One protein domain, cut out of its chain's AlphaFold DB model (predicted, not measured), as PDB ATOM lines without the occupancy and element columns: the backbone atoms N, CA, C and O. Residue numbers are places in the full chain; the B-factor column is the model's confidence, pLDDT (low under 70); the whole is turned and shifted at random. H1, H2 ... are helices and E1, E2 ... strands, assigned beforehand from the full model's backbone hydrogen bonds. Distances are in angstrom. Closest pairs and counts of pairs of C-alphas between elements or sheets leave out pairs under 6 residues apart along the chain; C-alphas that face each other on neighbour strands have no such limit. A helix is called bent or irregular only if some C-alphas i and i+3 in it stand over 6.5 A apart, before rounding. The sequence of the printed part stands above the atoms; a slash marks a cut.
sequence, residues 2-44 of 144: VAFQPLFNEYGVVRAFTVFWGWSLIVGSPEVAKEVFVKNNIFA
ATOM      1  N   VAL A   2     -37.754  48.457 -92.089       66.00
ATOM      2  CA  VAL A   2     -36.405  47.966 -92.463       66.00
ATOM      3  C   VAL A   2     -36.026  46.640 -91.779       66.00
ATOM      4  O   VAL A   2     -35.486  45.753 -92.427       66.00
ATOM      5  N   ALA A   3     -36.403  46.454 -90.508       79.19
ATOM      6  CA  ALA A   3     -36.137  45.224 -89.755       79.19
ATOM      7  C   ALA A   3     -36.733  43.940 -90.371       79.19
ATOM      8  O   ALA A   3     -36.211  42.858 -90.131       79.19
ATOM      9  N   PHE A   4     -37.804  44.040 -91.167       84.50
ATOM     10  CA  PHE A   4     -38.450  42.884 -91.802       84.50
ATOM     11  C   PHE A   4     -38.039  42.696 -93.268       84.50
ATOM     12  O   PHE A   4     -38.454  41.721 -93.885       84.50
ATOM     13  N   GLN A   5     -37.221  43.593 -93.831       88.31
ATOM     14  CA  GLN A   5     -36.870  43.562 -95.253       88.31
ATOM     15  C   GLN A   5     -36.242  42.229 -95.702       88.31
ATOM     16  O   GLN A   5     -36.683  41.712 -96.728       88.31
ATOM     17  N   PRO A   6     -35.291  41.618 -94.962       91.19
ATOM     18  CA  PRO A   6     -34.730  40.325 -95.360       91.19
ATOM     19  C   PRO A   6     -35.792  39.219 -95.403       91.19
ATOM     20  O   PRO A   6     -35.847  38.446 -96.351       91.19
ATOM     21  N   LEU A   7     -36.695  39.208 -94.418       90.75
ATOM     22  CA  LEU A   7     -37.777  38.230 -94.323       90.75
ATOM     23  C   LEU A   7     -38.826  38.420 -95.426       90.75
ATOM     24  O   LEU A   7     -39.376  37.443 -95.922       90.75
ATOM     25  N   PHE A   8     -39.100  39.657 -95.849       91.44
ATOM     26  CA  PHE A   8     -39.964  39.898 -97.007       91.44
ATOM     27  C   PHE A   8     -39.323  39.436 -98.310       91.44
ATOM     28  O   PHE A   8     -40.028  38.878 -99.146       91.44
ATOM     29  N   ASN A   9     -38.013  39.633 -98.468       89.19
ATOM     30  CA  ASN A   9     -37.296  39.179 -99.656       89.19
ATOM     31  C   ASN A   9     -37.304  37.645 -99.772       89.19
ATOM     32  O   ASN A   9     -37.345  37.125-100.880       89.19
ATOM     33  N   GLU A  10     -37.274  36.935 -98.642       91.31
ATOM     34  CA  GLU A  10     -37.263  35.469 -98.607       91.31
ATOM     35  C   GLU A  10     -38.670  34.855 -98.677       91.31
ATOM     36  O   GLU A  10     -38.906  33.929 -99.450       91.31
ATOM     37  N   TYR A  11     -39.620  35.376 -97.895       90.56
ATOM     38  CA  TYR A  11     -40.921  34.731 -97.680       90.56
ATOM     39  C   TYR A  11     -42.108  35.485 -98.286       90.56
ATOM     40  O   TYR A  11     -43.212  34.944 -98.350       90.56
ATOM     41  N   GLY A  12     -41.949  36.757 -98.665       90.25
ATOM     42  CA  GLY A  12     -43.028  37.610 -99.182       90.25
ATOM     43  C   GLY A  12     -44.116  37.994 -98.164       90.25
ATOM     44  O   GLY A  12     -44.813  38.993 -98.353       90.25
ATOM     45  N   VAL A  13     -44.260  37.265 -97.056       93.44
ATOM     46  CA  VAL A  13     -45.203  37.542 -95.967       93.44
ATOM     47  C   VAL A  13     -44.588  37.160 -94.626       93.44
ATOM     48  O   VAL A  13     -43.934  36.130 -94.495       93.44
ATOM     49  N   VAL A  14     -44.808  37.990 -93.608       93.44
ATOM     50  CA  VAL A  14     -44.270  37.771 -92.262       93.44
ATOM     51  C   VAL A  14     -45.383  37.904 -91.241       93.44
ATOM     52  O   VAL A  14     -46.107  38.897 -91.217       93.44
ATOM     53  N   ARG A  15     -45.504  36.922 -90.348       92.50
ATOM     54  CA  ARG A  15     -46.349  37.047 -89.160       92.50
ATOM     55  C   ARG A  15     -45.560  37.749 -88.060       92.50
ATOM     56  O   ARG A  15     -44.534  37.240 -87.624       92.50
ATOM     57  N   ALA A  16     -46.058  38.881 -87.581       91.31
ATOM     58  CA  ALA A  16     -45.416  39.645 -86.517       91.31
ATOM     59  C   ALA A  16     -46.448  40.170 -85.518       91.31
ATOM     60  O   ALA A  16     -47.600  40.438 -85.867       91.31
ATOM     61  N   PHE A  17     -46.030  40.324 -84.263       88.94
ATOM     62  CA  PHE A  17     -46.813  41.039 -83.266       88.94
ATOM     63  C   PHE A  17     -46.515  42.538 -83.375       88.94
ATOM     64  O   PHE A  17     -45.362  42.955 -83.274       88.94
ATOM     65  N   THR A  18     -47.546  43.349 -83.600       80.12
ATOM     66  CA  THR A  18     -47.441  44.809 -83.677       80.12
ATOM     67  C   THR A  18     -48.171  45.451 -82.505       80.12
ATOM     68  O   THR A  18     -49.221  44.978 -82.078       80.12
ATOM     69  N   VAL A  19     -47.629  46.553 -81.988       75.81
ATOM     70  CA  VAL A  19     -48.156  47.221 -80.783       75.81
ATOM     71  C   VAL A  19     -49.602  47.705 -80.965       75.81
ATOM     72  O   VAL A  19     -50.380  47.662 -80.020       75.81
ATOM     73  N   PHE A  20     -49.980  48.121 -82.176       68.50
ATOM     74  CA  PHE A  20     -51.311  48.678 -82.453       68.50
ATOM     75  C   PHE A  20     -52.343  47.644 -82.916       68.50
ATOM     76  O   PHE A  20     -53.531  47.845 -82.685       68.50
ATOM     77  N   TRP A  21     -51.914  46.551 -83.555       72.81
ATOM     78  CA  TRP A  21     -52.823  45.591 -84.203       72.81
ATOM     79  C   TRP A  21     -52.703  44.166 -83.649       72.81
ATOM     80  O   TRP A  21     -53.404  43.263 -84.099       72.81
ATOM     81  N   GLY A  22     -51.819  43.940 -82.674       85.12
ATOM     82  CA  GLY A  22     -51.526  42.612 -82.146       85.12
ATOM     83  C   GLY A  22     -50.880  41.714 -83.200       85.12
ATOM     84  O   GLY A  22     -50.078  42.167 -84.021       85.12
ATOM     85  N   TRP A  23     -51.214  40.422 -83.181       89.38
ATOM     86  CA  TRP A  23     -50.745  39.474 -84.191       89.38
ATOM     87  C   TRP A  23     -51.297  39.831 -85.568       89.38
ATOM     88  O   TRP A  23     -52.503  39.828 -85.784       89.38
ATOM     89  N   SER A  24     -50.403  40.113 -86.509       89.12
ATOM     90  CA  SER A  24     -50.753  40.519 -87.867       89.12
ATOM     91  C   SER A  24     -49.891  39.796 -88.895       89.12
ATOM     92  O   SER A  24     -48.751  39.416 -88.617       89.12
ATOM     93  N   LEU A  25     -50.444  39.614 -90.092       90.69
ATOM     94  CA  LEU A  25     -49.680  39.249 -91.280       90.69
ATOM     95  C   LEU A  25     -49.271  40.539 -91.985       90.69
ATOM     96  O   LEU A  25     -50.125  41.333 -92.375       90.69
ATOM     97  N   ILE A  26     -47.970  40.754 -92.125       91.50
ATOM     98  CA  ILE A  26     -47.406  41.873 -92.868       91.50
ATOM     99  C   ILE A  26     -47.016  41.347 -94.242       91.50
ATOM    100  O   ILE A  26     -46.214  40.421 -94.360       91.50
ATOM    101  N   VAL A  27     -47.621  41.921 -95.276       92.44
ATOM    102  CA  VAL A  27     -47.446  41.490 -96.663       92.44
ATOM    103  C   VAL A  27     -46.389  42.364 -97.332       92.44
ATOM    104  O   VAL A  27     -46.540  43.583 -97.371       92.44
ATOM    105  N   GLY A  28     -45.328  41.736 -97.841       92.62
ATOM    106  CA  GLY A  28     -44.252  42.384 -98.599       92.62
ATOM    107  C   GLY A  28     -44.223  42.009-100.086       92.62
ATOM    108  O   GLY A  28     -43.668  42.758-100.883       92.62
ATOM    109  N   SER A  29     -44.837  40.885-100.474       93.12
ATOM    110  CA  SER A  29     -44.949  40.444-101.871       93.12
ATOM    111  C   SER A  29     -46.125  41.134-102.583       93.12
ATOM    112  O   SER A  29     -47.241  41.154-102.047       93.12
ATOM    113  N   PRO A  30     -45.918  41.661-103.805       93.75
ATOM    114  CA  PRO A  30     -46.992  42.255-104.596       93.75
ATOM    115  C   PRO A  30     -48.045  41.226-105.035       93.75
ATOM    116  O   PRO A  30     -49.226  41.568-105.123       93.75
ATOM    117  N   GLU A  31     -47.662  39.967-105.265       92.94
ATOM    118  CA  GLU A  31     -48.578  38.877-105.620       92.94
ATOM    119  C   GLU A  31     -49.561  38.599-104.479       92.94
ATOM    120  O   GLU A  31     -50.779  38.600-104.685       92.94
ATOM    121  N   VAL A  32     -49.039  38.444-103.258       92.38
ATOM    122  CA  VAL A  32     -49.850  38.228-102.052       92.38
ATOM    123  C   VAL A  32     -50.703  39.461-101.754       92.38
ATOM    124  O   VAL A  32     -51.885  39.333-101.435       92.38
ATOM    125  N   ALA A  33     -50.149  40.669-101.908       94.06
ATOM    126  CA  ALA A  33     -50.902  41.905-101.706       94.06
ATOM    127  C   ALA A  33     -52.098  41.987-102.664       94.06
ATOM    128  O   ALA A  33     -53.218  42.268-102.235       94.06
ATOM    129  N   LYS A  34     -51.890  41.680-103.950       95.06
ATOM    130  CA  LYS A  34     -52.962  41.637-104.951       95.06
ATOM    131  C   LYS A  34     -54.046  40.638-104.562       95.06
ATOM    132  O   LYS A  34     -55.227  40.972-104.646       95.06
ATOM    133  N   GLU A  35     -53.669  39.440-104.125       93.88
ATOM    134  CA  GLU A  35     -54.629  38.434-103.671       93.88
ATOM    135  C   GLU A  35     -55.483  38.950-102.503       93.88
ATOM    136  O   GLU A  35     -56.714  38.860-102.558       93.88
ATOM    137  N   VAL A  36     -54.845  39.552-101.494       93.50
ATOM    138  CA  VAL A  36     -55.524  40.126-100.324       93.50
ATOM    139  C   VAL A  36     -56.488  41.246-100.726       93.50
ATOM    140  O   VAL A  36     -57.641  41.245-100.300       93.50
ATOM    141  N   PHE A  37     -56.059  42.179-101.581       93.12
ATOM    142  CA  PHE A  37     -56.886  43.322-101.982       93.12
ATOM    143  C   PHE A  37     -58.040  42.957-102.929       93.12
ATOM    144  O   PHE A  37     -59.069  43.636-102.923       93.12
ATOM    145  N   VAL A  38     -57.906  41.893-103.730       94.00
ATOM    146  CA  VAL A  38     -58.970  41.427-104.636       94.00
ATOM    147  C   VAL A  38     -60.017  40.600-103.888       94.00
ATOM    148  O   VAL A  38     -61.217  40.782-104.101       94.00
ATOM    149  N   LYS A  39     -59.596  39.709-102.982       92.88
ATOM    150  CA  LYS A  39     -60.486  38.791-102.251       92.88
ATOM    151  C   LYS A  39     -61.118  39.449-101.012       92.88
ATOM    152  O   LYS A  39     -61.075  38.899 -99.916       92.88
ATOM    153  N   ASN A  40     -61.765  40.601-101.190       86.69
ATOM    154  CA  ASN A  40     -62.366  41.402-100.110       86.69
ATOM    155  C   ASN A  40     -63.496  40.709 -99.310       86.69
ATOM    156  O   ASN A  40     -63.812  41.146 -98.206       86.69
ATOM    157  N   ASN A  41     -64.075  39.616 -99.825       86.94
ATOM    158  CA  ASN A  41     -65.026  38.772 -99.086       86.94
ATOM    159  C   ASN A  41     -64.340  37.851 -98.062       86.94
ATOM    160  O   ASN A  41     -64.977  37.417 -97.109       86.94
ATOM    161  N   ILE A  42     -63.062  37.528 -98.281       92.00
ATOM    162  CA  ILE A  42     -62.242  36.704 -97.382       92.00
ATOM    163  C   ILE A  42     -61.437  37.623 -96.463       92.00
ATOM    164  O   ILE A  42     -61.426  37.450 -95.247       92.00
ATOM    165  N   PHE A  43     -60.800  38.640 -97.045       91.44
ATOM    166  CA  PHE A  43     -59.993  39.625 -96.337       91.44
ATOM    167  C   PHE A  43     -60.780  40.925 -96.175       91.44
ATOM    168  O   PHE A  43     -60.577  41.904 -96.896       91.44
ATOM    169  N   ALA A  44     -61.718  40.918 -95.228       90.94
ATOM    170  CA  ALA A  44     -62.471  42.113 -94.878       90.94
ATOM    171  C   ALA A  44     -61.552  43.171 -94.251       90.94
ATOM    172  O   ALA A  44     -60.617  42.863 -93.506       90.94
TER     173      ALA A  44
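AT A GLANCE: This is residues 2 to 44 of the 144 residues of an uncharacterized protein of Conidiobolus coronatus (strain ATCC 28846 / CBS 209.66 / NRRL 28638) (UniProt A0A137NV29). A two-stranded hairpin, E1 and E2, has a short helix at each side of its open end: H1 is beside E1, and H2 leads away from the end of E2. The tail after H2 folds back, and residues 37 to 42 stand free. The printed part has 43 residues with two named helices and two named strands, in the order H1, E1, E2, H2; the class is mixed, helices and strands, and the sheet has the order E1 - E2, antiparallel. The whole is only just loose, close to compact, with a radius of gyration of the C-alphas of 11.1 A, and its outline is flat, spanning 30 by 23 by 12 A.

IN THESE COORDINATES: H1 is residues 2 to 11, 14.9 A from first to last C-alpha, and begins with C-alpha 2 at (-36.405, 47.966, -92.463). It is irregular: C-alphas 3 and 6 are 7.6 A apart, against about 5 A in a regular helix. E1 is residues 13 to 18, 14.5 A long, and E2 is residues 22 to 27, 15.1 A long, beginning with C-alpha 22 at (-51.526, 42.612, -82.146). H2 is residues 30 to 38, 12.0 A long, and ends with C-alpha 38 at (-58.970, 41.427, -104.636).

HOW THE PARTS SIT: H1 and E1 have 4 pairs of C-alphas within 8 A, the closest being those of Phe 8 and Val 14, 6.8 A apart. The closest C-alphas of H1 and E2 are those of Phe 8 and Val 27, 7.7 A apart. E1 and E2 form a hairpin of antiparallel neighbour strands, with 152 degrees between their directions. C-alphas 17 and 23 face each other at 4.3 A. N 14 and O 26, at 2.9 A, and N 22 and O 18, at 2.9 A, are within hydrogen-bond range. The closest C-alphas of E2 and H2 are those of Val 27 and Ala 33, 6.1 A apart. Those of E1 and H2 are Val 13 and Val 32, 7.7 A apart. H1 and H2 are apart. In H2 every O i to N i+4 pair is within hydrogen-bond range; in H1 4 of 6 are.

THE WHOLE: The two C-alphas farthest apart are those of Ala 3 and Asn 41, at 31.0 A. The printed part has no cut, and the links H1 to E1, E1 to E2 and E2 to H2 are tight. The mean pLDDT of the printed part of this model is 88.8, and residues 2 and 20 are under 70.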